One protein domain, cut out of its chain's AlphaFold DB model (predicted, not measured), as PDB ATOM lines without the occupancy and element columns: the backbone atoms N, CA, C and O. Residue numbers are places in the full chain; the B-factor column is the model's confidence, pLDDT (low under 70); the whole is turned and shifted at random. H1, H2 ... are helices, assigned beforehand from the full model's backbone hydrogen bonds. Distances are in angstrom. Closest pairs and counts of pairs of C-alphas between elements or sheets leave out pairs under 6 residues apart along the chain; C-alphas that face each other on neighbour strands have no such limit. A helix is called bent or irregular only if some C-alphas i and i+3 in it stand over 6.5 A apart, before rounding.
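AT A GLANCE: This is residues 36 to 229 of the 232 residues of an uncharacterized protein of Phytophthora fragariae (UniProt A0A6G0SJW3). The domain is a bundle of six mostly crossed helices, H1, H2, H3, H6, H7 and H8, running up and down, each against the one before it in the chain, with H3 in the core. H4 and H5 make a turn at one end, between H3 and H6, while H9 lies crosswise at the opposite end, on H6. The printed part has 194 residues with nine named helices, H1 to H9 in chain order, and no named strand; the class is all helix. It is compact and rounded, with a radius of gyration of the C-alphas of 17.1 A and spans of 46 by 38 by 31 A.

IN THESE COORDINATES: H1, residues 36 to 54, begins at C-alpha 36 (41.942, -27.276, 28.602), is 26.1 A long and has a kink of 26 degrees near residue 48. H2 is residues 61 to 74, and H3, residues 78 to 101, is 34.3 A long. H4 is residues 103 to 112 and H5 residues 115 to 119. H6, residues 121 to 149, is 40.2 A long, with a kink of 49 degrees near residue 143; it is irregular, with C-alphas 145 and 148 7.9 A apart. H7, residues 152 to 170, is 26.6 A long. H8, residues 190 to 216, is 39.5 A long, with a kink of 28 degrees near residue 206. H9, residues 219 to 228, ends at C-alpha 228 (18.610, -47.665, 19.104).

HOW THE PARTS SIT: H3 is the hub, touching six helices. H2 and H3 form a hairpin at a shallow tilt of 25 degrees, with C-alphas 72 and 80 closest at 5.1 A. H6 touches H3 at a steep tilt of 44 degrees, opposite ways, closest at C-alphas 82 and 149, 4.6 A. H8 touches H3 with residues 199 to 211 alone, closest at C-alphas 208 and 86, 5.4 A. H7 and H8 form a hairpin at 22 degrees, with C-alphas 155 and 208 6.0 A apart at the closest. H1 touches H7 the same way at a shallow tilt of 10 degrees, closest at C-alphas 49 and 165, 5.9 A. H4 is about perpendicular to H6, at 75 degrees, and touches it at C-alphas 110 and 127, 6.5 A; H5 is close to H4 but not clearly touching. H9 touches H6 at 73 degrees, about perpendicular, closest at C-alphas 220 and 144, 7.2 A. H1 and H6 are among the pairs apart. In H2, H3, H4 and H9 every O i to N i+4 pair is within hydrogen-bond range; the counts are 13 of 15 in H1, 21 of 25 in H6, 12 of 15 in H7, 21 of 23 in H8 and 0 of 1 in H5, where 2 of 2 O i to N i+3 pairs are.

THE WHOLE: The C-alphas of Pro 186 and Gln 229, the two farthest apart, are 51.2 A apart. The printed part has no cut. The link from H7 to H8, residues 171 to 189, is long. The mean pLDDT of the printed part is 89.4; residues 172 to 182 are under 70.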
ATOM      1  N   SER A  36      40.746 -26.504  28.213       87.06
ATOM      2  CA  SER A  36      41.942 -27.276  28.602       87.06
ATOM      3  C   SER A  36      42.046 -28.621  27.869       87.06
ATOM      4  O   SER A  36      43.142 -29.039  27.500       87.06
ATOM      5  N   ASP A  37      40.906 -29.267  27.608       90.62
ATOM      6  CA  ASP A  37      40.828 -30.542  26.892       90.62
ATOM      7  C   ASP A  37      41.348 -30.438  25.447       90.62
ATOM      8  O   ASP A  37      42.137 -31.266  24.995       90.62
ATOM      9  N   ALA A  38      41.011 -29.355  24.738       91.69
ATOM     10  CA  ALA A  38      41.500 -29.113  23.381       91.69
ATOM     11  C   ALA A  38      43.027 -28.940  23.347       91.69
ATOM     12  O   ALA A  38      43.698 -29.488  22.472       91.69
ATOM     13  N   ILE A  39      43.587 -28.211  24.319       92.81
ATOM     14  CA  ILE A  39      45.038 -28.009  24.434       92.81
ATOM     15  C   ILE A  39      45.737 -29.341  24.714       92.81
ATOM     16  O   ILE A  39      46.726 -29.664  24.053       92.81
ATOM     17  N   GLN A  40      45.205 -30.132  25.648       93.94
ATOM     18  CA  GLN A  40      45.726 -31.458  25.971       93.94
ATOM     19  C   GLN A  40      45.694 -32.387  24.753       93.94
ATOM     20  O   GLN A  40      46.703 -33.025  24.450       93.94
ATOM     21  N   ALA A  41      44.578 -32.432  24.025       94.81
ATOM     22  CA  ALA A  41      44.423 -33.271  22.843       94.81
ATOM     23  C   ALA A  41      45.428 -32.913  21.739       94.81
ATOM     24  O   ALA A  41      46.066 -33.790  21.157       94.81
ATOM     25  N   VAL A  42      45.625 -31.616  21.487       95.12
ATOM     26  CA  VAL A  42      46.608 -31.128  20.512       95.12
ATOM     27  C   VAL A  42      48.039 -31.439  20.965       95.12
ATOM     28  O   VAL A  42      48.846 -31.913  20.164       95.12
ATOM     29  N   ALA A  43      48.359 -31.233  22.245       94.38
ATOM     30  CA  ALA A  43      49.672 -31.567  22.797       94.38
ATOM     31  C   ALA A  43      49.972 -33.072  22.683       94.38
ATOM     32  O   ALA A  43      51.061 -33.457  22.254       94.38
ATOM     33  N   LEU A  44      48.988 -33.917  22.997       95.00
ATOM     34  CA  LEU A  44      49.067 -35.369  22.872       95.00
ATOM     35  C   LEU A  44      49.288 -35.803  21.414       95.00
ATOM     36  O   LEU A  44      50.130 -36.663  21.141       95.00
ATOM     37  N   LEU A  45      48.578 -35.171  20.476       94.69
ATOM     38  CA  LEU A  45      48.712 -35.437  19.045       94.69
ATOM     39  C   LEU A  45      50.131 -35.125  18.546       94.69
ATOM     40  O   LEU A  45      50.719 -35.917  17.813       94.69
ATOM     41  N   PHE A  46      50.726 -34.011  18.974       92.12
ATOM     42  CA  PHE A  46      52.107 -33.692  18.600       92.12
ATOM     43  C   PHE A  46      53.141 -34.561  19.320       92.12
ATOM     44  O   PHE A  46      54.149 -34.943  18.717       92.12
ATOM     45  N   ALA A  47      52.890 -34.942  20.574       92.06
ATOM     46  CA  ALA A  47      53.759 -35.857  21.307       92.06
ATOM     47  C   ALA A  47      53.890 -37.207  20.582       92.06
ATOM     48  O   ALA A  47      55.003 -37.724  20.436       92.06
ATOM     49  N   ILE A  48      52.788 -37.743  20.043       90.19
ATOM     50  CA  ILE A  48      52.829 -39.023  19.330       90.19
ATOM     51  C   ILE A  48      53.523 -38.945  17.964       90.19
ATOM     52  O   ILE A  48      54.034 -39.956  17.483       90.19
ATOM     53  N   THR A  49      53.591 -37.761  17.344       85.19
ATOM     54  CA  THR A  49      54.413 -37.542  16.139       85.19
ATOM     55  C   THR A  49      55.898 -37.527  16.463       85.19
ATOM     56  O   THR A  49      56.710 -38.021  15.682       85.19
ATOM     57  N   LEU A  50      56.264 -36.913  17.591       87.12
ATOM     58  CA  LEU A  50      57.657 -36.711  17.980       87.12
ATOM     59  C   LEU A  50      58.278 -37.978  18.563       87.12
ATOM     60  O   LEU A  50      59.466 -38.214  18.362       87.12
ATOM     61  N   LEU A  51      57.490 -38.819  19.235       88.06
ATOM     62  CA  LEU A  51      57.988 -40.042  19.859       88.06
ATOM     63  C   LEU A  51      58.765 -40.949  18.877       88.06
ATOM     64  O   LEU A  51      59.911 -41.268  19.191       88.06
ATOM     65  N   PRO A  52      58.250 -41.296  17.675       84.69
ATOM     66  CA  PRO A  52      59.003 -42.058  16.672       84.69
ATOM     67  C   PRO A  52      60.339 -41.414  16.280       84.69
ATOM     68  O   PRO A  52      61.331 -42.117  16.097       84.69
ATOM     69  N   VAL A  53      60.389 -40.080  16.201       85.12
ATOM     70  CA  VAL A  53      61.617 -39.328  15.897       85.12
ATOM     71  C   VAL A  53      62.639 -39.499  17.020       85.12
ATOM     72  O   VAL A  53      63.805 -39.789  16.752       85.12
ATOM     73  N   LEU A  54      62.197 -39.380  18.275       86.31
ATOM     74  CA  LEU A  54      63.048 -39.524  19.460       86.31
ATOM     75  C   LEU A  54      63.617 -40.939  19.589       86.31
ATOM     76  O   LEU A  54      64.805 -41.099  19.866       86.31
ATOM     77  N   VAL A  55      62.800 -41.964  19.324       85.19
ATOM     78  CA  VAL A  55      63.244 -43.369  19.353       85.19
ATOM     79  C   VAL A  55      63.906 -43.828  18.048       85.19
ATOM     80  O   VAL A  55      64.333 -44.974  17.948       85.19
ATOM     81  N   ARG A  56      64.017 -42.940  17.048       82.06
ATOM     82  CA  ARG A  56      64.589 -43.206  15.715       82.06
ATOM     83  C   ARG A  56      63.912 -44.368  14.977       82.06
ATOM     84  O   ARG A  56      64.559 -45.101  14.230       82.06
ATOM     85  N   VAL A  57      62.599 -44.510  15.151       80.31
ATOM     86  CA  VAL A  57      61.776 -45.522  14.478       80.31
ATOM     87  C   VAL A  57      60.915 -44.856  13.413       80.31
ATOM     88  O   VAL A  57      60.222 -43.874  13.669       80.31
ATOM     89  N   ARG A  58      60.914 -45.421  12.203       79.88
ATOM     90  CA  ARG A  58      60.003 -45.001  11.132       79.88
ATOM     91  C   ARG A  58      58.725 -45.812  11.200       79.88
ATOM     92  O   ARG A  58      58.699 -46.970  10.779       79.88
ATOM     93  N   ILE A  59      57.675 -45.194  11.723       80.56
ATOM     94  CA  ILE A  59      56.378 -45.832  11.926       80.56
ATOM     95  C   ILE A  59      55.326 -45.254  10.979       80.56
ATOM     96  O   ILE A  59      55.367 -44.069  10.653       80.56
ATOM     97  N   HIS A  60      54.386 -46.089  10.533       84.88
ATOM     98  CA  HIS A  60      53.285 -45.657   9.673       84.88
ATOM     99  C   HIS A  60      52.334 -44.701  10.397       84.88
ATOM    100  O   HIS A  60      52.087 -44.857  11.594       84.88
ATOM    101  N   TYR A  61      51.734 -43.782   9.640       86.75
ATOM    102  CA  TYR A  61      50.760 -42.809  10.137       86.75
ATOM    103  C   TYR A  61      49.611 -43.478  10.910       86.75
ATOM    104  O   TYR A  61      49.256 -43.032  12.000       86.75
ATOM    105  N   THR A  62      49.103 -44.612  10.409       91.31
ATOM    106  CA  THR A  62      48.048 -45.392  11.073       91.31
ATOM    107  C   THR A  62      48.433 -45.829  12.486       91.31
ATOM    108  O   THR A  62      47.599 -45.771  13.376       91.31
ATOM    109  N   PHE A  63      49.684 -46.216  12.756       89.94
ATOM    110  CA  PHE A  63      50.068 -46.627  14.113       89.94
ATOM    111  C   PHE A  63      50.172 -45.445  15.076       89.94
ATOM    112  O   PHE A  63      49.800 -45.585  16.240       89.94
ATOM    113  N   CYS A  64      50.630 -44.279  14.603       92.31
ATOM    114  CA  CYS A  64      50.562 -43.050  15.398       92.31
ATOM    115  C   CYS A  64      49.107 -42.735  15.765       92.31
ATOM    116  O   CYS A  64      48.819 -42.426  16.919       92.31
ATOM    117  N   TRP A  65      48.187 -42.879  14.808       95.81
ATOM    118  CA  TRP A  65      46.757 -42.714  15.053       95.81
ATOM    119  C   TRP A  65      46.188 -43.758  16.024       95.81
ATOM    120  O   TRP A  65      45.428 -43.381  16.912       95.81
ATOM    121  N   VAL A  66      46.579 -45.036  15.933       95.75
ATOM    122  CA  VAL A  66      46.153 -46.070  16.897       95.75
ATOM    123  C   VAL A  66      46.584 -45.694  18.308       95.75
ATOM    124  O   VAL A  66      45.753 -45.672  19.212       95.75
ATOM    125  N   GLY A  67      47.861 -45.355  18.500       95.12
ATOM    126  CA  GLY A  67      48.352 -44.956  19.818       95.12
ATOM    127  C   GLY A  67      47.647 -43.699  20.335       95.12
ATOM    128  O   GLY A  67      47.293 -43.640  21.508       95.12
ATOM    129  N   PHE A  68      47.357 -42.733  19.458       96.75
ATOM    130  CA  PHE A  68      46.629 -41.517  19.822       96.75
ATOM    131  C   PHE A  68      45.193 -41.831  20.235       96.75
ATOM    132  O   PHE A  68      44.723 -41.336  21.250       96.75
ATOM    133  N   THR A  69      44.524 -42.709  19.489       97.25
ATOM    134  CA  THR A  69      43.155 -43.156  19.766       97.25
ATOM    135  C   THR A  69      43.075 -43.886  21.100       97.25
ATOM    136  O   THR A  69      42.161 -43.633  21.880       97.25
ATOM    137  N   VAL A  70      44.040 -44.762  21.400       96.62
ATOM    138  CA  VAL A  70      44.120 -45.433  22.705       96.62
ATOM    139  C   VAL A  70      44.290 -44.402  23.816       96.62
ATOM    140  O   VAL A  70      43.527 -44.419  24.776       96.62
ATOM    141  N   LEU A  71      45.236 -43.470  23.672       96.00
ATOM    142  CA  LEU A  71      45.464 -42.430  24.675       96.00
ATOM    143  C   LEU A  71      44.235 -41.533  24.857       96.00
ATOM    144  O   LEU A  71      43.900 -41.232  25.994       96.00
ATOM    145  N   ALA A  72      43.518 -41.196  23.783       96.12
ATOM    146  CA  ALA A  72      42.275 -40.432  23.841       96.12
ATOM    147  C   ALA A  72      41.206 -41.118  24.712       96.12
ATOM    148  O   ALA A  72      40.557 -40.447  25.512       96.12
ATOM    149  N   HIS A  73      41.068 -42.447  24.605       94.94
ATOM    150  CA  HIS A  73      40.172 -43.226  25.468       94.94
ATOM    151  C   HIS A  73      40.677 -43.285  26.911       94.94
ATOM    152  O   HIS A  73      39.888 -43.100  27.829       94.94
ATOM    153  N   VAL A  74      41.981 -43.509  27.125       95.56
ATOM    154  CA  VAL A  74      42.564 -43.568  28.480       95.56
ATOM    155  C   VAL A  74      42.427 -42.234  29.213       95.56
ATOM    156  O   VAL A  74      42.183 -42.220  30.414       95.56
ATOM    157  N   THR A  75      42.580 -41.112  28.508       93.19
ATOM    158  CA  THR A  75      42.435 -39.775  29.095       93.19
ATOM    159  C   THR A  75      40.995 -39.270  29.112       93.19
ATOM    160  O   THR A  75      40.778 -38.154  29.566       93.19
ATOM    161  N   GLU A  76      40.044 -40.039  28.569       91.94
ATOM    162  CA  GLU A  76      38.645 -39.638  28.359       91.94
ATOM    163  C   GLU A  76      38.499 -38.239  27.724       91.94
ATOM    164  O   GLU A  76      37.609 -37.468  28.073       91.94
ATOM    165  N   SER A  77      39.397 -37.893  26.794       93.62
ATOM    166  CA  SER A  77      39.443 -36.558  26.185       93.62
ATOM    167  C   SER A  77      38.515 -36.505  24.976       93.62
ATOM    168  O   SER A  77      38.773 -37.145  23.952       93.62
ATOM    169  N   GLU A  78      37.443 -35.721  25.069       94.00
ATOM    170  CA  GLU A  78      36.458 -35.578  23.994       94.00
ATOM    171  C   GLU A  78      37.071 -34.934  22.747       94.00
ATOM    172  O   GLU A  78      36.849 -35.401  21.624       94.00
ATOM    173  N   ALA A  79      37.915 -33.913  22.926       94.44
ATOM    174  CA  ALA A  79      38.639 -33.293  21.826       94.44
ATOM    175  C   ALA A  79      39.600 -34.282  21.150       94.44
ATOM    176  O   ALA A  79      39.695 -34.301  19.917       94.44
ATOM    177  N   ALA A  80      40.287 -35.132  21.923       96.44
ATOM    178  CA  ALA A  80      41.169 -36.153  21.362       96.44
ATOM    179  C   ALA A  80      40.381 -37.246  20.628       96.44
ATOM    180  O   ALA A  80      40.807 -37.682  19.559       96.44
ATOM    181  N   LEU A  81      39.212 -37.645  21.135       97.31
ATOM    182  CA  LEU A  81      38.322 -38.599  20.466       97.31
ATOM    183  C   LEU A  81      37.744 -38.028  19.161       97.31
ATOM    184  O   LEU A  81      37.710 -38.735  18.152       97.31
ATOM    185  N   GLY A  82      37.377 -36.743  19.125       96.62
ATOM    186  CA  GLY A  82      36.960 -36.060  17.892       96.62
ATOM    187  C   GLY A  82      38.084 -35.977  16.846       96.62
ATOM    188  O   GLY A  82      37.884 -36.294  15.665       96.62
ATOM    189  N   LEU A  83      39.306 -35.641  17.278       96.81
ATOM    190  CA  LEU A  83      40.501 -35.684  16.423       96.81
ATOM    191  C   LEU A  83      40.759 -37.104  15.901       96.81
ATOM    192  O   LEU A  83      40.925 -37.298  14.698       96.81
ATOM    193  N   ALA A  84      40.724 -38.110  16.777       97.75
ATOM    194  CA  ALA A  84      40.940 -39.507  16.414       97.75
ATOM    195  C   ALA A  84      39.888 -40.003  15.412       97.75
ATOM    196  O   ALA A  84      40.229 -40.702  14.460       97.75
ATOM    197  N   THR A  85      38.630 -39.601  15.577       97.88
ATOM    198  CA  THR A  85      37.523 -39.976  14.688       97.88
ATOM    199  C   THR A  85      37.725 -39.438  13.277       97.88
ATOM    200  O   THR A  85      37.736 -40.197  12.307       97.88
ATOM    201  N   SER A  86      37.956 -38.130  13.156       96.88
ATOM    202  CA  SER A  86      38.172 -37.489  11.856       96.88
ATOM    203  C   SER A  86      39.452 -37.982  11.168       96.88
ATOM    204  O   SER A  86      39.426 -38.296   9.977       96.88
ATOM    205  N   MET A  87      40.550 -38.154  11.912       96.94
ATOM    206  CA  MET A  87      41.779 -38.760  11.392       96.94
ATOM    207  C   MET A  87      41.573 -40.207  10.943       96.94
ATOM    208  O   MET A  87      42.093 -40.592   9.899       96.94
ATOM    209  N   GLY A  88      40.810 -41.001  11.699       97.44
ATOM    210  CA  GLY A  88      40.500 -42.389  11.363       97.44
ATOM    211  C   GLY A  88      39.758 -42.497  10.034       97.44
ATOM    212  O   GLY A  88      40.122 -43.312   9.186       97.44
ATOM    213  N   LEU A  89      38.777 -41.620   9.804       97.50
ATOM    214  CA  LEU A  89      38.068 -41.533   8.526       97.50
ATOM    215  C   LEU A  89      38.992 -41.089   7.384       97.50
ATOM    216  O   LEU A  89      38.938 -41.670   6.301       97.50
ATOM    217  N   THR A  90      39.888 -40.126   7.613       96.12
ATOM    218  CA  THR A  90      40.892 -39.745   6.605       96.12
ATOM    219  C   THR A  90      41.833 -40.902   6.268       96.12
ATOM    220  O   THR A  90      42.117 -41.136   5.093       96.12
ATOM    221  N   ILE A  91      42.289 -41.656   7.272       95.25
ATOM    222  CA  ILE A  91      43.131 -42.846   7.088       95.25
ATOM    223  C   ILE A  91      42.390 -43.898   6.267       95.25
ATOM    224  O   ILE A  91      42.944 -44.394   5.289       95.25
ATOM    225  N   MET A  92      41.137 -44.197   6.620       96.50
ATOM    226  CA  MET A  92      40.277 -45.114   5.873       96.50
ATOM    227  C   MET A  92      40.172 -44.689   4.403       96.50
ATOM    228  O   MET A  92      40.447 -45.486   3.506       96.50
ATOM    229  N   MET A  93      39.845 -43.419   4.145       95.56
ATOM    230  CA  MET A  93      39.719 -42.887   2.785       95.56
ATOM    231  C   MET A  93      41.041 -42.951   2.017       95.56
ATOM    232  O   MET A  93      41.069 -43.429   0.886       95.56
ATOM    233  N   GLY A  94      42.156 -42.533   2.623       93.00
ATOM    234  CA  GLY A  94      43.482 -42.611   2.006       93.00
ATOM    235  C   GLY A  94      43.881 -44.044   1.651       93.00
ATOM    236  O   GLY A  94      44.334 -44.318   0.535       93.00
ATOM    237  N   TRP A  95      43.656 -44.971   2.577       93.50
ATOM    238  CA  TRP A  95      44.005 -46.378   2.434       93.50
ATOM    239  C   TRP A  95      43.181 -47.095   1.355       93.50
ATOM    240  O   TRP A  95      43.735 -47.776   0.485       93.50
ATOM    241  N   TYR A  96      41.861 -46.896   1.337       94.06
ATOM    242  CA  TYR A  96      40.999 -47.504   0.320       94.06
ATOM    243  C   TYR A  96      41.079 -46.804  -1.042       94.06
ATOM    244  O   TYR A  96      40.932 -47.471  -2.069       94.06
ATOM    245  N   SER A  97      41.431 -45.517  -1.093       93.62
ATOM    246  CA  SER A  97      41.810 -44.861  -2.350       93.62
ATOM    247  C   SER A  97      43.090 -45.449  -2.930       93.62
ATOM    248  O   SER A  97      43.155 -45.678  -4.136       93.62
ATOM    249  N   LEU A  98      44.082 -45.790  -2.099       90.88
ATOM    250  CA  LEU A  98      45.260 -46.518  -2.571       90.88
ATOM    251  C   LEU A  98      44.877 -47.891  -3.143       90.88
ATOM    252  O   LEU A  98      45.355 -48.260  -4.213       90.88
ATOM    253  N   ARG A  99      43.972 -48.623  -2.481       91.75
ATOM    254  CA  ARG A  99      43.447 -49.901  -2.995       91.75
ATOM    255  C   ARG A  99      42.782 -49.756  -4.362       91.75
ATOM    256  O   ARG A  99      42.953 -50.638  -5.206       91.75
ATOM    257  N   ALA A 100      42.015 -48.685  -4.556       92.31
ATOM    258  CA  ALA A 100      41.288 -48.416  -5.792       92.31
ATOM    259  C   ALA A 100      42.213 -47.955  -6.930       92.31
ATOM    260  O   ALA A 100      42.094 -48.444  -8.050       92.31
ATOM    261  N   LEU A 101      43.142 -47.040  -6.641       90.00
ATOM    262  CA  LEU A 101      44.014 -46.413  -7.638       90.00
ATOM    263  C   LEU A 101      45.246 -47.262  -7.975       90.00
ATOM    264  O   LEU A 101      45.708 -47.250  -9.112       90.00
ATOM    265  N   ASP A 102      45.785 -48.005  -7.006       89.69
ATOM    266  CA  ASP A 102      46.929 -48.893  -7.206       89.69
ATOM    267  C   ASP A 102      46.877 -50.104  -6.265       89.69
ATOM    268  O   ASP A 102      47.572 -50.207  -5.245       89.69
ATOM    269  N   ARG A 103      46.074 -51.087  -6.676       89.56
ATOM    270  CA  ARG A 103      45.912 -52.360  -5.968       89.56
ATOM    271  C   ARG A 103      47.233 -53.099  -5.735       89.56
ATOM    272  O   ARG A 103      47.345 -53.842  -4.761       89.56
ATOM    273  N   THR A 104      48.223 -52.937  -6.613       87.75
ATOM    274  CA  THR A 104      49.507 -53.639  -6.471       87.75
ATOM    275  C   THR A 104      50.361 -53.032  -5.361       87.75
ATOM    276  O   THR A 104      50.892 -53.776  -4.540       87.75
ATOM    277  N   THR A 105      50.405 -51.700  -5.260       86.69
ATOM    278  CA  THR A 105      51.026 -50.985  -4.131       86.69
ATOM    279  C   THR A 105      50.306 -51.315  -2.828       86.69
ATOM    280  O   THR A 105      50.956 -51.665  -1.846       86.69
ATOM    281  N   PHE A 106      48.969 -51.297  -2.835       89.50
ATOM    282  CA  PHE A 106      48.154 -51.691  -1.685       89.50
ATOM    283  C   PHE A 106      48.494 -53.100  -1.179       89.50
ATOM    284  O   PHE A 106      48.829 -53.279  -0.010       89.50
ATOM    285  N   MET A 107      48.459 -54.104  -2.065       87.62
ATOM    286  CA  MET A 107      48.762 -55.489  -1.691       87.62
ATOM    287  C   MET A 107      50.218 -55.655  -1.257       87.62
ATOM    288  O   MET A 107      50.479 -56.408  -0.324       87.62
ATOM    289  N   GLY A 108      51.144 -54.931  -1.892       86.19
ATOM    290  CA  GLY A 108      52.553 -54.917  -1.516       86.19
ATOM    291  C   GLY A 108      52.768 -54.425  -0.086       86.19
ATOM    292  O   GLY A 108      53.474 -55.077   0.674       86.19
ATOM    293  N   ILE A 109      52.106 -53.334   0.310       85.81
ATOM    294  CA  ILE A 109      52.185 -52.817   1.683       85.81
ATOM    295  C   ILE A 109      51.503 -53.775   2.664       85.81
ATOM    296  O   ILE A 109      52.088 -54.127   3.685       85.81
ATOM    297  N   LEU A 110      50.282 -54.219   2.352       87.81
ATOM    298  CA  LEU A 110      49.495 -55.075   3.239       87.81
ATOM    299  C   LEU A 110      50.209 -56.399   3.546       87.81
ATOM    300  O   LEU A 110      50.264 -56.844   4.690       87.81
ATOM    301  N   GLN A 111      50.766 -57.035   2.516       85.88
ATOM    302  CA  GLN A 111      51.457 -58.316   2.650       85.88
ATOM    303  C   GLN A 111      52.917 -58.155   3.085       85.88
ATOM    304  O   GLN A 111      53.470 -59.082   3.681       85.88
ATOM    305  N   GLY A 112      53.522 -56.985   2.843       83.12
ATOM    306  CA  GLY A 112      54.903 -56.665   3.206       83.12
ATOM    307  C   GLY A 112      55.197 -56.873   4.690       83.12
ATOM    308  O   GLY A 112      56.273 -57.355   5.035       83.12
ATOM    309  N   TRP A 113      54.205 -56.644   5.558       81.62
ATOM    310  CA  TRP A 113      54.291 -56.895   7.002       81.62
ATOM    311  C   TRP A 113      54.629 -58.340   7.378       81.62
ATOM    312  O   TRP A 113      55.257 -58.576   8.406       81.62
ATOM    313  N   PHE A 114      54.247 -59.306   6.542       84.94
ATOM    314  CA  PHE A 114      54.543 -60.724   6.754       84.94
ATOM    315  C   PHE A 114      55.695 -61.237   5.876       84.94
ATOM    316  O   PHE A 114      56.071 -62.405   5.984       84.94
ATOM    317  N   GLY A 115      56.265 -60.403   4.998       84.75
ATOM    318  CA  GLY A 115      57.364 -60.785   4.108       84.75
ATOM    319  C   GLY A 115      57.078 -62.088   3.351       84.75
ATOM    320  O   GLY A 115      56.016 -62.253   2.749       84.75
ATOM    321  N   PHE A 116      57.998 -63.056   3.418       84.31
ATOM    322  CA  PHE A 116      57.839 -64.358   2.752       84.31
ATOM    323  C   PHE A 116      56.656 -65.192   3.286       84.31
ATOM    324  O   PHE A 116      56.114 -66.023   2.551       84.31
ATOM    325  N   LEU A 117      56.225 -64.973   4.537       88.38
ATOM    326  CA  LEU A 117      55.107 -65.709   5.141       88.38
ATOM    327  C   LEU A 117      53.775 -65.385   4.455       88.38
ATOM    328  O   LEU A 117      52.868 -66.218   4.457       88.38
ATOM    329  N   SER A 118      53.680 -64.236   3.776       87.00
ATOM    330  CA  SER A 118      52.525 -63.859   2.951       87.00
ATOM    331  C   SER A 118      52.233 -64.836   1.799       87.00
ATOM    332  O   SER A 118      51.132 -64.832   1.243       87.00
ATOM    333  N   LYS A 119      53.166 -65.741   1.460       89.00
ATOM    334  CA  LYS A 119      52.909 -66.853   0.530       89.00
ATOM    335  C   LYS A 119      51.837 -67.812   1.063       89.00
ATOM    336  O   LYS A 119      51.077 -68.383   0.276       89.00
ATOM    337  N   TYR A 120      51.758 -67.990   2.381       92.38
ATOM    338  CA  TYR A 120      50.850 -68.942   3.009       92.38
ATOM    339  C   TYR A 120      49.475 -68.321   3.281       92.38
ATOM    340  O   TYR A 120      49.344 -67.185   3.739       92.38
ATOM    341  N   ARG A 121      48.420 -69.107   3.032       92.88
ATOM    342  CA  ARG A 121      47.023 -68.674   3.179       92.88
ATOM    343  C   ARG A 121      46.685 -68.103   4.569       92.88
ATOM    344  O   ARG A 121      46.027 -67.066   4.580       92.88
ATOM    345  N   PRO A 122      47.124 -68.688   5.701       94.19
ATOM    346  CA  PRO A 122      46.793 -68.156   7.025       94.19
ATOM    347  C   PRO A 122      47.297 -66.727   7.252       94.19
ATOM    348  O   PRO A 122      46.531 -65.881   7.695       94.19
ATOM    349  N   PHE A 123      48.542 -66.421   6.874       91.94
ATOM    350  CA  PHE A 123      49.110 -65.076   7.035       91.94
ATOM    351  C   PHE A 123      48.441 -64.051   6.121       91.94
ATOM    352  O   PHE A 123      48.226 -62.914   6.530       91.94
ATOM    353  N   ARG A 124      48.028 -64.452   4.910       90.06
ATOM    354  CA  ARG A 124      47.200 -63.578   4.065       90.06
ATOM    355  C   ARG A 124      45.850 -63.293   4.701       90.06
ATOM    356  O   ARG A 124      45.410 -62.151   4.666       90.06
ATOM    357  N   LEU A 125      45.177 -64.308   5.239       92.75
ATOM    358  CA  LEU A 125      43.894 -64.111   5.915       92.75
ATOM    359  C   LEU A 125      44.062 -63.182   7.114       92.75
ATOM    360  O   LEU A 125      43.334 -62.205   7.205       92.75
ATOM    361  N   LEU A 126      45.086 -63.408   7.938       93.38
ATOM    362  CA  LEU A 126      45.406 -62.552   9.074       93.38
ATOM    363  C   LEU A 126      45.656 -61.097   8.650       93.38
ATOM    364  O   LEU A 126      45.058 -60.197   9.230       93.38
ATOM    365  N   ALA A 127      46.464 -60.863   7.610       91.50
ATOM    366  CA  ALA A 127      46.700 -59.519   7.080       91.50
ATOM    367  C   ALA A 127      45.390 -58.837   6.658       91.50
ATOM    368  O   ALA A 127      45.126 -57.714   7.069       91.50
ATOM    369  N   ASN A 128      44.543 -59.532   5.892       92.25
ATOM    370  CA  ASN A 128      43.256 -58.991   5.445       92.25
ATOM    371  C   ASN A 128      42.273 -58.758   6.607       92.25
ATOM    372  O   ASN A 128      41.494 -57.813   6.565       92.25
ATOM    373  N   SER A 129      42.292 -59.603   7.640       94.19
ATOM    374  CA  SER A 129      41.460 -59.418   8.832       94.19
ATOM    375  C   SER A 129      41.904 -58.201   9.642       94.19
ATOM    376  O   SER A 129      41.060 -57.400  10.033       94.19
ATOM    377  N   VAL A 130      43.215 -58.034   9.852       92.94
ATOM    378  CA  VAL A 130      43.775 -56.848  10.519       92.94
ATOM    379  C   VAL A 130      43.485 -55.592   9.704       92.94
ATOM    380  O   VAL A 130      43.090 -54.586  10.276       92.94
ATOM    381  N   ASP A 131      43.615 -55.664   8.380       93.56
ATOM    382  CA  ASP A 131      43.281 -54.570   7.471       93.56
ATOM    383  C   ASP A 131      41.831 -54.104   7.616       93.56
ATOM    384  O   ASP A 131      41.568 -52.925   7.852       93.56
ATOM    385  N   LEU A 132      40.895 -55.051   7.521       94.69
ATOM    386  CA  LEU A 132      39.472 -54.774   7.654       94.69
ATOM    387  C   LEU A 132      39.162 -54.174   9.028       94.69
ATOM    388  O   LEU A 132      38.456 -53.172   9.119       94.69
ATOM    389  N   LEU A 133      39.717 -54.754  10.093       95.00
ATOM    390  CA  LEU A 133      39.481 -54.270  11.447       95.00
ATOM    391  C   LEU A 133      40.031 -52.848  11.632       95.00
ATOM    392  O   LEU A 133      39.313 -51.963  12.091       95.00
ATOM    393  N   LEU A 134      41.288 -52.625  11.250       94.94
ATOM    394  CA  LEU A 134      42.027 -51.400  11.539       94.94
ATOM    395  C   LEU A 134      41.624 -50.227  10.645       94.94
ATOM    396  O   LEU A 134      41.499 -49.107  11.133       94.94
ATOM    397  N   HIS A 135      41.438 -50.467   9.348       95.31
ATOM    398  CA  HIS A 135      41.195 -49.404   8.374       95.31
ATOM    399  C   HIS A 135      39.717 -49.228   8.027       95.31
ATOM    400  O   HIS A 135      39.399 -48.250   7.362       95.31
ATOM    401  N   MET A 136      38.822 -50.137   8.438       95.31
ATOM    402  CA  MET A 136      37.376 -50.013   8.194       95.31
ATOM    403  C   MET A 136      36.573 -50.041   9.492       95.31
ATOM    404  O   MET A 136      35.919 -49.054   9.817       95.31
ATOM    405  N   CYS A 137      36.634 -51.140  10.253       95.75
ATOM    406  CA  CYS A 137      35.787 -51.296  11.434       95.75
ATOM    407  C   CYS A 137      36.076 -50.207  12.469       95.75
ATOM    408  O   CYS A 137      35.173 -49.447  12.789       95.75
ATOM    409  N   VAL A 138      37.315 -50.066  12.949       96.31
ATOM    410  CA  VAL A 138      37.642 -49.084  13.999       96.31
ATOM    411  C   VAL A 138      37.273 -47.645  13.590       96.31
ATOM    412  O   VAL A 138      36.566 -47.002  14.363       96.31
ATOM    413  N   PRO A 139      37.636 -47.127  12.396       97.56
ATOM    414  CA  PRO A 139      37.204 -45.798  11.959       97.56
ATOM    415  C   PRO A 139      35.685 -45.604  11.925       97.56
ATOM    416  O   PRO A 139      35.198 -44.566  12.367       97.56
ATOM    417  N   LEU A 140      34.930 -46.595  11.437       96.50
ATOM    418  CA  LEU A 140      33.467 -46.517  11.400       96.50
ATOM    419  C   LEU A 140      32.849 -46.588  12.795       96.50
ATOM    420  O   LEU A 140      31.880 -45.885  13.055       96.50
ATOM    421  N   MET A 141      33.425 -47.381  13.699       95.44
ATOM    422  CA  MET A 141      33.003 -47.431  15.099       95.44
ATOM    423  C   MET A 141      33.243 -46.092  15.797       95.44
ATOM    424  O   MET A 141      32.354 -45.590  16.479       95.44
ATOM    425  N   LEU A 142      34.404 -45.468  15.576       97.12
ATOM    426  CA  LEU A 142      34.673 -44.126  16.091       97.12
ATOM    427  C   LEU A 142      33.704 -43.098  15.505       97.12
ATOM    428  O   LEU A 142      33.177 -42.282  16.246       97.12
ATOM    429  N   ALA A 143      33.424 -43.151  14.201       96.50
ATOM    430  CA  ALA A 143      32.443 -42.261  13.584       96.50
ATOM    431  C   ALA A 143      31.038 -42.483  14.163       96.50
ATOM    432  O   ALA A 143      30.331 -41.531  14.473       96.50
ATOM    433  N   PHE A 144      30.642 -43.731  14.383       95.69
ATOM    434  CA  PHE A 144      29.363 -44.035  15.006       95.69
ATOM    435  C   PHE A 144      29.268 -43.484  16.438       95.69
ATOM    436  O   PHE A 144      28.243 -42.919  16.805       95.69
ATOM    437  N   CYS A 145      30.331 -43.583  17.237       95.25
ATOM    438  CA  CYS A 145      30.306 -43.152  18.637       95.25
ATOM    439  C   CYS A 145      30.596 -41.659  18.854       95.25
ATOM    440  O   CYS A 145      30.037 -41.060  19.764       95.25
ATOM    441  N   TYR A 146      31.478 -41.065  18.053       96.25
ATOM    442  CA  TYR A 146      32.162 -39.811  18.387       96.25
ATOM    443  C   TYR A 146      32.152 -38.775  17.257       96.25
ATOM    444  O   TYR A 146      32.771 -37.720  17.394       96.25
ATOM    445  N   LEU A 147      31.443 -39.017  16.147       95.12
ATOM    446  CA  LEU A 147      31.259 -38.000  15.104       95.12
ATOM    447  C   LEU A 147      30.708 -36.662  15.645       95.12
ATOM    448  O   LEU A 147      31.218 -35.625  15.209       95.12
ATOM    449  N   PRO A 148      29.794 -36.634  16.643       94.44
ATOM    450  CA  PRO A 148      29.340 -35.391  17.267       94.44
ATOM    451  C   PRO A 148      30.418 -34.618  18.024       94.44
ATOM    452  O   PRO A 148      30.191 -33.469  18.381       94.44
ATOM    453  N   LEU A 149      31.597 -35.197  18.270       94.38
ATOM    454  CA  LEU A 149      32.724 -34.506  18.903       94.38
ATOM    455  C   LEU A 149      33.622 -33.791  17.885       94.38
ATOM    456  O   LEU A 149      34.460 -32.974  18.264       94.38
ATOM    457  N   VAL A 150      33.461 -34.058  16.585       95.19
ATOM    458  CA  VAL A 150      34.283 -33.433  15.543       95.19
ATOM    459  C   VAL A 150      33.922 -31.948  15.408       95.19
ATOM    460  O   VAL A 150      32.752 -31.559  15.398       95.19
ATOM    461  N   ARG A 151      34.936 -31.082  15.318       93.19
ATOM    462  CA  ARG A 151      34.789 -29.620  15.209       93.19
ATOM    463  C   ARG A 151      35.672 -29.074  14.091       93.19
ATOM    464  O   ARG A 151      36.743 -29.611  13.830       93.19
ATOM    465  N   PHE A 152      35.291 -27.947  13.488       92.62
ATOM    466  CA  PHE A 152      36.064 -27.336  12.395       92.62
ATOM    467  C   PHE A 152      37.501 -26.963  12.777       92.62
ATOM    468  O   PHE A 152      38.407 -27.078  11.953       92.62
ATOM    469  N   TRP A 153      37.734 -26.540  14.025       93.00
ATOM    470  CA  TRP A 153      39.075 -26.161  14.476       93.00
ATOM    471  C   TRP A 153      40.055 -27.340  14.446       93.00
ATOM    472  O   TRP A 153      41.251 -27.115  14.280       93.00
ATOM    473  N   MET A 154      39.560 -28.582  14.539       94.88
ATOM    474  CA  MET A 154      40.364 -29.807  14.528       94.88
ATOM    475  C   MET A 154      41.079 -30.038  13.188       94.88
ATOM    476  O   MET A 154      42.111 -30.703  13.154       94.88
ATOM    477  N   THR A 155      40.611 -29.430  12.093       94.38
ATOM    478  CA  THR A 155      41.265 -29.506  10.776       94.38
ATOM    479  C   THR A 155      42.703 -28.981  10.817       94.38
ATOM    480  O   THR A 155      43.610 -29.585  10.244       94.38
ATOM    481  N   ALA A 156      42.943 -27.869  11.519       94.44
ATOM    482  CA  ALA A 156      44.263 -27.245  11.589       94.44
ATOM    483  C   ALA A 156      45.331 -28.146  12.249       94.44
ATOM    484  O   ALA A 156      46.349 -28.407  11.602       94.44
ATOM    485  N   PRO A 157      45.142 -28.670  13.479       93.88
ATOM    486  CA  PRO A 157      46.118 -29.566  14.089       93.88
ATOM    487  C   PRO A 157      46.295 -30.871  13.303       93.88
ATOM    488  O   PRO A 157      47.427 -31.335  13.213       93.88
ATOM    489  N   ILE A 158      45.252 -31.420  12.661       94.88
ATOM    490  CA  ILE A 158      45.377 -32.614  11.797       94.88
ATOM    491  C   ILE A 158      46.307 -32.346  10.609       94.88
ATOM    492  O   ILE A 158      47.212 -33.136  10.334       94.88
ATOM    493  N   LEU A 159      46.129 -31.215   9.919       94.38
ATOM    494  CA  LEU A 159      46.985 -30.838   8.791       94.38
ATOM    495  C   LEU A 159      48.438 -30.637   9.228       94.38
ATOM    496  O   LEU A 159      49.353 -31.138   8.571       94.38
ATOM    497  N   ILE A 160      48.662 -29.937  10.343       93.69
ATOM    498  CA  ILE A 160      50.013 -29.710  10.874       93.69
ATOM    499  C   ILE A 160      50.647 -31.046  11.278       93.69
ATOM    500  O   ILE A 160      51.785 -31.313  10.895       93.69
ATOM    501  N   PHE A 161      49.908 -31.902  11.987       91.75
ATOM    502  CA  PHE A 161      50.338 -33.247  12.371       91.75
ATOM    503  C   PHE A 161      50.770 -34.074  11.156       91.75
ATOM    504  O   PHE A 161      51.877 -34.610  11.143       91.75
ATOM    505  N   SER A 162      49.942 -34.112  10.109       90.81
ATOM    506  CA  SER A 162      50.243 -34.777   8.836       90.81
ATOM    507  C   SER A 162      51.550 -34.272   8.223       90.81
ATOM    508  O   SER A 162      52.456 -35.061   7.939       90.81
ATOM    509  N   GLN A 163      51.712 -32.951   8.089       90.69
ATOM    510  CA  GLN A 163      52.926 -32.393   7.492       90.69
ATOM    511  C   GLN A 163      54.174 -32.643   8.349       90.69
ATOM    512  O   GLN A 163      55.247 -32.912   7.800       90.69
ATOM    513  N   LEU A 164      54.050 -32.590   9.678       89.12
ATOM    514  CA  LEU A 164      55.143 -32.912  10.595       89.12
ATOM    515  C   LEU A 164      55.532 -34.386  10.503       89.12
ATOM    516  O   LEU A 164      56.722 -34.681  10.404       89.12
ATOM    517  N   TRP A 165      54.565 -35.303  10.465       89.69
ATOM    518  CA  TRP A 165      54.839 -36.730  10.314       89.69
ATOM    519  C   TRP A 165      55.559 -37.024   8.988       89.69
ATOM    520  O   TRP A 165      56.600 -37.685   8.990       89.69
ATOM    521  N   ILE A 166      55.097 -36.457   7.864       86.62
ATOM    522  CA  ILE A 166      55.758 -36.627   6.555       86.62
ATOM    523  C   ILE A 166      57.206 -36.120   6.610       86.62
ATOM    524  O   ILE A 166      58.135 -36.787   6.145       86.62
ATOM    525  N   LYS A 167      57.413 -34.930   7.182       86.12
ATOM    526  CA  LYS A 167      58.726 -34.281   7.207       86.12
ATOM    527  C   LYS A 167      59.708 -34.971   8.154       86.12
ATOM    528  O   LYS A 167      60.876 -35.106   7.802       86.12
ATOM    529  N   LEU A 168      59.256 -35.368   9.341       83.38
ATOM    530  CA  LEU A 168      60.125 -35.825  10.429       83.38
ATOM    531  C   LEU A 168      60.230 -37.350  10.530       83.38
ATOM    532  O   LEU A 168      61.282 -37.853  10.915       83.38
ATOM    533  N   VAL A 169      59.168 -38.085  10.187       81.25
ATOM    534  CA  VAL A 169      59.093 -39.549  10.359       81.25
ATOM    535  C   VAL A 169      59.223 -40.272   9.020       81.25
ATOM    536  O   VAL A 169      59.994 -41.227   8.904       81.25
ATOM    537  N   ALA A 170      58.507 -39.815   7.987       75.19
ATOM    538  CA  ALA A 170      58.487 -40.506   6.697       75.19
ATOM    539  C   ALA A 170      59.757 -40.272   5.853       75.19
ATOM    540  O   ALA A 170      60.152 -41.142   5.080       75.19
ATOM    541  N   GLY A 171      60.468 -39.163   6.089       70.50
ATOM    542  CA  GLY A 171      61.699 -38.809   5.370       70.50
ATOM    543  C   GLY A 171      61.497 -37.781   4.253       70.50
ATOM    544  O   GLY A 171      62.343 -37.673   3.370       70.50
ATOM    545  N   GLY A 172      60.401 -37.014   4.295       63.97
ATOM    546  CA  GLY A 172      60.117 -35.904   3.376       63.97
ATOM    547  C   GLY A 172      59.107 -36.226   2.270       63.97
ATOM    548  O   GLY A 172      58.504 -35.304   1.711       63.97
ATOM    549  N   ASP A 173      58.861 -37.506   1.997       61.59
ATOM    550  CA  ASP A 173      57.775 -38.007   1.158       61.59
ATOM    551  C   ASP A 173      57.025 -39.157   1.857       61.59
ATOM    552  O   ASP A 173      57.447 -39.659   2.893       61.59
ATOM    553  N   LEU A 174      55.862 -39.551   1.324       60.78
ATOM    554  CA  LEU A 174      55.067 -40.677   1.850       60.78
ATOM    555  C   LEU A 174      55.698 -42.049   1.567       60.78
ATOM    556  O   LEU A 174      55.136 -43.081   1.935       60.78
ATOM    557  N   CYS A 175      56.861 -42.070   0.916       62.88
ATOM    558  CA  CYS A 175      57.668 -43.265   0.788       62.88
ATOM    559  C   CYS A 175      58.462 -43.405   2.089       62.88
ATOM    560  O   CYS A 175      59.351 -42.605   2.361       62.88
ATOM    561  N   LEU A 176      58.160 -44.422   2.904       60.84
ATOM    562  CA  LEU A 176      58.905 -44.737   4.134       60.84
ATOM    563  C   LEU A 176      60.309 -45.277   3.798       60.84
ATOM    564  O   LEU A 176      60.648 -46.430   4.061       60.84
ATOM    565  N   THR A 177      61.126 -44.439   3.168       58.84
ATOM    566  CA  THR A 177      62.382 -44.797   2.513       58.84
ATOM    567  C   THR A 177      63.413 -45.202   3.560       58.84
ATOM    568  O   THR A 177      64.002 -44.339   4.198       58.84
ATOM    569  N   GLY A 178      63.635 -46.500   3.762       59.38
ATOM    570  CA  GLY A 178      64.469 -47.018   4.859       59.38
ATOM    571  C   GLY A 178      63.705 -47.874   5.873       59.38
ATOM    572  O   GLY A 178      64.295 -48.313   6.852       59.38
ATOM    573  N   ASN A 179      62.410 -48.116   5.652       66.56
ATOM    574  CA  ASN A 179      61.674 -49.198   6.292       66.56
ATOM    575  C   ASN A 179      61.472 -50.332   5.271       66.56
ATOM    576  O   ASN A 179      60.742 -50.168   4.291       66.56
ATOM    577  N   ASP A 180      62.128 -51.472   5.501       66.50
ATOM    578  CA  ASP A 180      62.141 -52.610   4.571       66.50
ATOM    579  C   ASP A 180      60.752 -53.214   4.319       66.50
ATOM    580  O   ASP A 180      60.499 -53.735   3.234       66.50
ATOM    581  N   VAL A 181      59.816 -53.061   5.266       64.62
ATOM    582  CA  VAL A 181      58.408 -53.480   5.117       64.62
ATOM    583  C   VAL A 181      57.714 -52.733   3.971       64.62
ATOM    584  O   VAL A 181      56.819 -53.270   3.321       64.62
ATOM    585  N   TYR A 182      58.151 -51.505   3.687       68.62
ATOM    586  CA  TYR A 182      57.551 -50.610   2.695       68.62
ATOM    587  C   TYR A 182      58.365 -50.512   1.406       68.62
ATOM    588  O   TYR A 182      58.178 -49.591   0.606       68.62
ATOM    589  N   ARG A 183      59.269 -51.468   1.169       71.44
ATOM    590  CA  ARG A 183      60.019 -51.550  -0.081       71.44
ATOM    591  C   ARG A 183      59.152 -52.177  -1.173       71.44
ATOM    592  O   ARG A 183      59.143 -53.385  -1.383       71.44
ATOM    593  N   ILE A 184      58.411 -51.331  -1.879       73.75
ATOM    594  CA  ILE A 184      57.500 -51.747  -2.953       73.75
ATOM    595  C   ILE A 184      58.306 -52.089  -4.208       73.75
ATOM    596  O   ILE A 184      59.150 -51.299  -4.636       73.75
ATOM    597  N   TYR A 185      58.040 -53.253  -4.807       71.19
ATOM    598  CA  TYR A 185      58.669 -53.681  -6.055       71.19
ATOM    599  C   TYR A 185      57.622 -53.900  -7.162       71.19
ATOM    600  O   TYR A 185      56.688 -54.676  -6.957       71.19
ATOM    601  N   PRO A 186      57.761 -53.251  -8.335       76.50
ATOM    602  CA  PRO A 186      58.775 -52.245  -8.666       76.50
ATOM    603  C   PRO A 186      58.573 -50.932  -7.878       76.50
ATOM    604  O   PRO A 186      57.432 -50.596  -7.531       76.50
ATOM    605  N   PRO A 187      59.655 -50.175  -7.608       82.31
ATOM    606  CA  PRO A 187      59.571 -48.915  -6.875       82.31
ATOM    607  C   PRO A 187      58.685 -47.917  -7.618       82.31
ATOM    608  O   PRO A 187      58.711 -47.826  -8.847       82.31
ATOM    609  N   ARG A 188      57.888 -47.152  -6.868       84.38
ATOM    610  CA  ARG A 188      57.003 -46.139  -7.448       84.38
ATOM    611  C   ARG A 188      57.750 -44.843  -7.759       84.38
ATOM    612  O   ARG A 188      58.600 -44.431  -6.967       84.38
ATOM    613  N   PRO A 189      57.446 -44.185  -8.895       87.12
ATOM    614  CA  PRO A 189      58.107 -42.944  -9.275       87.12
ATOM    615  C   PRO A 189      57.766 -41.821  -8.289       87.12
ATOM    616  O   PRO A 189      56.695 -41.812  -7.692       87.12
ATOM    617  N   LYS A 190      58.625 -40.804  -8.172       84.25
ATOM    618  CA  LYS A 190      58.388 -39.652  -7.273       84.25
ATOM    619  C   LYS A 190      57.036 -38.962  -7.508       84.25
ATOM    620  O   LYS A 190      56.391 -38.536  -6.556       84.25
ATOM    621  N   ALA A 191      56.582 -38.893  -8.763       87.81
ATOM    622  CA  ALA A 191      55.282 -38.320  -9.120       87.81
ATOM    623  C   ALA A 191      54.102 -39.037  -8.438       87.81
ATOM    624  O   ALA A 191      53.134 -38.382  -8.059       87.81
ATOM    625  N   PHE A 192      54.208 -40.353  -8.219       88.00
ATOM    626  CA  PHE A 192      53.215 -41.129  -7.480       88.00
ATOM    627  C   PHE A 192      53.124 -40.644  -6.029       88.00
ATOM    628  O   PHE A 192      52.055 -40.248  -5.578       88.00
ATOM    629  N   TRP A 193      54.252 -40.574  -5.318       85.31
ATOM    630  CA  TRP A 193      54.283 -40.155  -3.911       85.31
ATOM    631  C   TRP A 193      53.848 -38.700  -3.706       85.31
ATOM    632  O   TRP A 193      53.202 -38.380  -2.709       85.31
ATOM    633  N   LEU A 194      54.125 -37.827  -4.678       87.06
ATOM    634  CA  LEU A 194      53.595 -36.462  -4.695       87.06
ATOM    635  C   LEU A 194      52.071 -36.433  -4.866       87.06
ATOM    636  O   LEU A 194      51.406 -35.629  -4.213       87.06
ATOM    637  N   ALA A 195      51.509 -37.291  -5.721       89.00
ATOM    638  CA  ALA A 195      50.062 -37.401  -5.890       89.00
ATOM    639  C   ALA A 195      49.391 -37.931  -4.615       89.00
ATOM    640  O   ALA A 195      48.433 -37.318  -4.147       89.00
ATOM    641  N   VAL A 196      49.940 -38.987  -4.003       88.12
ATOM    642  CA  VAL A 196      49.436 -39.520  -2.724       88.12
ATOM    643  C   VAL A 196      49.467 -38.433  -1.641       88.12
ATOM    644  O   VAL A 196      48.474 -38.253  -0.944       88.12
ATOM    645  N   ARG A 197      50.535 -37.622  -1.568       87.88
ATOM    646  CA  ARG A 197      50.626 -36.497  -0.617       87.88
ATOM    647  C   ARG A 197      49.551 -35.439  -0.835       87.88
ATOM    648  O   ARG A 197      49.007 -34.909   0.129       87.88
ATOM    649  N   LYS A 198      49.241 -35.112  -2.091       90.38
ATOM    650  CA  LYS A 198      48.161 -34.169  -2.414       90.38
ATOM    651  C   LYS A 198      46.797 -34.732  -2.023       90.38
ATOM    652  O   LYS A 198      45.997 -34.001  -1.454       90.38
ATOM    653  N   ILE A 199      46.549 -36.012  -2.300       91.12
ATOM    654  CA  ILE A 199      45.304 -36.695  -1.926       91.12
ATOM    655  C   ILE A 199      45.139 -36.707  -0.404       91.12
ATOM    656  O   ILE A 199      44.082 -36.336   0.094       91.12
ATOM    657  N   GLU A 200      46.192 -37.059   0.336       90.25
ATOM    658  CA  GLU A 200      46.186 -37.045   1.801       90.25
ATOM    659  C   GLU A 200      45.881 -35.647   2.354       90.25
ATOM    660  O   GLU A 200      45.036 -35.504   3.235       90.25
ATOM    661  N   LEU A 201      46.510 -34.602   1.805       91.94
ATOM    662  CA  LEU A 201      46.244 -33.216   2.199       91.94
ATOM    663  C   LEU A 201      44.785 -32.822   1.940       91.94
ATOM    664  O   LEU A 201      44.157 -32.199   2.795       91.94
ATOM    665  N   ILE A 202      44.246 -33.201   0.777       95.00
ATOM    666  CA  ILE A 202      42.842 -32.965   0.434       95.00
ATOM    667  C   ILE A 202      41.943 -33.665   1.450       95.00
ATOM    668  O   ILE A 202      41.058 -33.013   1.985       95.00
ATOM    669  N   TYR A 203      42.180 -34.938   1.772       95.38
ATOM    670  CA  TYR A 203      41.357 -35.658   2.747       95.38
ATOM    671  C   TYR A 203      41.473 -35.090   4.160       95.38
ATOM    672  O   TYR A 203      40.448 -34.887   4.805       95.38
ATOM    673  N   ASN A 204      42.677 -34.746   4.622       94.62
ATOM    674  CA  ASN A 204      42.874 -34.128   5.938       94.62
ATOM    675  C   ASN A 204      42.180 -32.762   6.058       94.62
ATOM    676  O   ASN A 204      41.892 -32.326   7.168       94.62
ATOM    677  N   PHE A 205      41.893 -32.098   4.935       94.31
ATOM    678  CA  PHE A 205      41.084 -30.884   4.902       94.31
ATOM    679  C   PHE A 205      39.582 -31.179   4.765       94.31
ATOM    680  O   PHE A 205      38.779 -30.654   5.530       94.31
ATOM    681  N   THR A 206      39.178 -32.005   3.798       95.56
ATOM    682  CA  THR A 206      37.764 -32.189   3.443       95.56
ATOM    683  C   THR A 206      37.018 -33.100   4.406       95.56
ATOM    684  O   THR A 206      35.862 -32.821   4.708       95.56
ATOM    685  N   VAL A 207      37.645 -34.162   4.921       95.50
ATOM    686  CA  VAL A 207      36.972 -35.144   5.784       95.50
ATOM    687  C   VAL A 207      36.492 -34.516   7.095       95.50
ATOM    688  O   VAL A 207      35.305 -34.668   7.383       95.50
ATOM    689  N   PRO A 208      37.305 -33.758   7.865       93.56
ATOM    690  CA  PRO A 208      36.807 -33.104   9.076       93.56
ATOM    691  C   PRO A 208      35.656 -32.131   8.791       93.56
ATOM    692  O   PRO A 208      34.675 -32.103   9.530       93.56
ATOM    693  N   MET A 209      35.730 -31.380   7.685       94.00
ATOM    694  CA  MET A 209      34.660 -30.464   7.272       94.00
ATOM    695  C   MET A 209      33.361 -31.222   6.974       94.00
ATOM    696  O   MET A 209      32.300 -30.851   7.472       94.00
ATOM    697  N   LEU A 210      33.445 -32.309   6.202       95.62
ATOM    698  CA  LEU A 210      32.296 -33.153   5.872       95.62
ATOM    699  C   LEU A 210      31.714 -33.849   7.104       95.62
ATOM    700  O   LEU A 210      30.500 -33.982   7.185       95.62
ATOM    701  N   CYS A 211      32.545 -34.240   8.073       95.62
ATOM    702  CA  CYS A 211      32.086 -34.807   9.342       95.62
ATOM    703  C   CYS A 211      31.172 -33.833  10.094       95.62
ATOM    704  O   CYS A 211      30.070 -34.206  10.494       95.62
ATOM    705  N   VAL A 212      31.605 -32.575  10.233       94.00
ATOM    706  CA  VAL A 212      30.812 -31.536  10.906       94.00
ATOM    707  C   VAL A 212      29.513 -31.270  10.148       94.00
ATOM    708  O   VAL A 212      28.449 -31.241  10.760       94.00
ATOM    709  N   LEU A 213      29.580 -31.131   8.820       95.19
ATOM    710  CA  LEU A 213      28.395 -30.893   7.990       95.19
ATOM    711  C   LEU A 213      27.405 -32.063   8.040       95.19
ATOM    712  O   LEU A 213      26.204 -31.839   8.149       95.19
ATOM    713  N   ALA A 214      27.890 -33.306   7.998       93.56
ATOM    714  CA  ALA A 214      27.051 -34.498   8.103       93.56
ATOM    715  C   ALA A 214      26.369 -34.593   9.476       93.56
ATOM    716  O   ALA A 214      25.186 -34.929   9.546       93.56
ATOM    717  N   ASN A 215      27.087 -34.254  10.553       92.06
ATOM    718  CA  ASN A 215      26.508 -34.196  11.893       92.06
ATOM    719  C   ASN A 215      25.413 -33.123  11.983       92.06
ATOM    720  O   ASN A 215      24.295 -33.413  12.396       92.06
ATOM    721  N   GLN A 216      25.697 -31.906  11.507       91.81
ATOM    722  CA  GLN A 216      24.736 -30.794  11.483       91.81
ATOM    723  C   GLN A 216      23.508 -31.078  10.609       91.81
ATOM    724  O   GLN A 216      22.413 -30.619  10.920       91.81
ATOM    725  N   ALA A 217      23.674 -31.850   9.534       93.62
ATOM    726  CA  ALA A 217      22.577 -32.301   8.681       93.62
ATOM    727  C   ALA A 217      21.734 -33.432   9.307       93.62
ATOM    728  O   ALA A 217      20.786 -33.896   8.678       93.62
ATOM    729  N   GLY A 218      22.071 -33.899  10.516       91.81
ATOM    730  CA  GLY A 218      21.340 -34.952  11.223       91.81
ATOM    731  C   GLY A 218      21.611 -36.369  10.712       91.81
ATOM    732  O   GLY A 218      20.888 -37.292  11.076       91.81
ATOM    733  N   VAL A 219      22.648 -36.576   9.887       92.19
ATOM    734  CA  VAL A 219      22.985 -37.908   9.347       92.19
ATOM    735  C   VAL A 219      23.374 -38.866  10.470       92.19
ATOM    736  O   VAL A 219      22.935 -40.013  10.482       92.19
ATOM    737  N   HIS A 220      24.180 -38.394  11.424       92.69
ATOM    738  CA  HIS A 220      24.590 -39.187  12.585       92.69
ATOM    739  C   HIS A 220      23.391 -39.593  13.443       92.69
ATOM    740  O   HIS A 220      23.188 -40.778  13.697       92.69
ATOM    741  N   GLU A 221      22.553 -38.618  13.792       91.12
ATOM    742  CA  GLU A 221      21.355 -38.814  14.606       91.12
ATOM    743  C   GLU A 221      20.371 -39.796  13.953       91.12
ATOM    744  O   GLU A 221      19.799 -40.648  14.631       91.12
ATOM    745  N   LEU A 222      20.212 -39.744  12.625       91.31
ATOM    746  CA  LEU A 222      19.411 -40.717  11.881       91.31
ATOM    747  C   LEU A 222      19.945 -42.147  12.067       91.31
ATOM    748  O   LEU A 222      19.180 -43.052  12.398       91.31
ATOM    749  N   VAL A 223      21.253 -42.349  11.875       91.44
ATOM    750  CA  VAL A 223      21.898 -43.667  12.009       91.44
ATOM    751  C   VAL A 223      21.792 -44.190  13.442       91.44
ATOM    752  O   VAL A 223      21.463 -45.359  13.645       91.44
ATOM    753  N   VAL A 224      22.021 -43.328  14.436       90.94
ATOM    754  CA  VAL A 224      21.888 -43.672  15.857       90.94
ATOM    755  C   VAL A 224      20.456 -44.069  16.198       90.94
ATOM    756  O   VAL A 224      20.251 -45.108  16.818       90.94
ATOM    757  N   ASN A 225      19.455 -43.307  15.756       90.69
ATOM    758  CA  ASN A 225      18.058 -43.629  16.043       90.69
ATOM    759  C   ASN A 225      17.626 -44.955  15.409       90.69
ATOM    760  O   ASN A 225      16.929 -45.732  16.055       90.69
ATOM    761  N   CYS A 226      18.088 -45.263  14.193       89.06
ATOM    762  CA  CYS A 226      17.861 -46.577  13.586       89.06
ATOM    763  C   CYS A 226      18.529 -47.717  14.367       89.06
ATOM    764  O   CYS A 226      17.986 -48.815  14.415       89.06
ATOM    765  N   PHE A 227      19.695 -47.475  14.971       87.88
ATOM    766  CA  PHE A 227      20.398 -48.471  15.783       87.88
ATOM    767  C   PHE A 227      19.748 -48.695  17.156       87.88
ATOM    768  O   PHE A 227      19.731 -49.820  17.647       87.88
ATOM    769  N   LEU A 228      19.230 -47.629  17.775       85.69
ATOM    770  CA  LEU A 228      18.610 -47.665  19.104       85.69
ATOM    771  C   LEU A 228      17.147 -48.121  19.084       85.69
ATOM    772  O   LEU A 228      16.617 -48.499  20.129       85.69
ATOM    773  N   GLN A 229      16.475 -48.056  17.933       79.50
ATOM    774  CA  GLN A 229      15.110 -48.554  17.817       79.50
ATOM    775  C   GLN A 229      15.077 -50.056  18.137       79.50
ATOM    776  O   GLN A 229      15.821 -50.826  17.525       79.50
TER     777      GLN A 229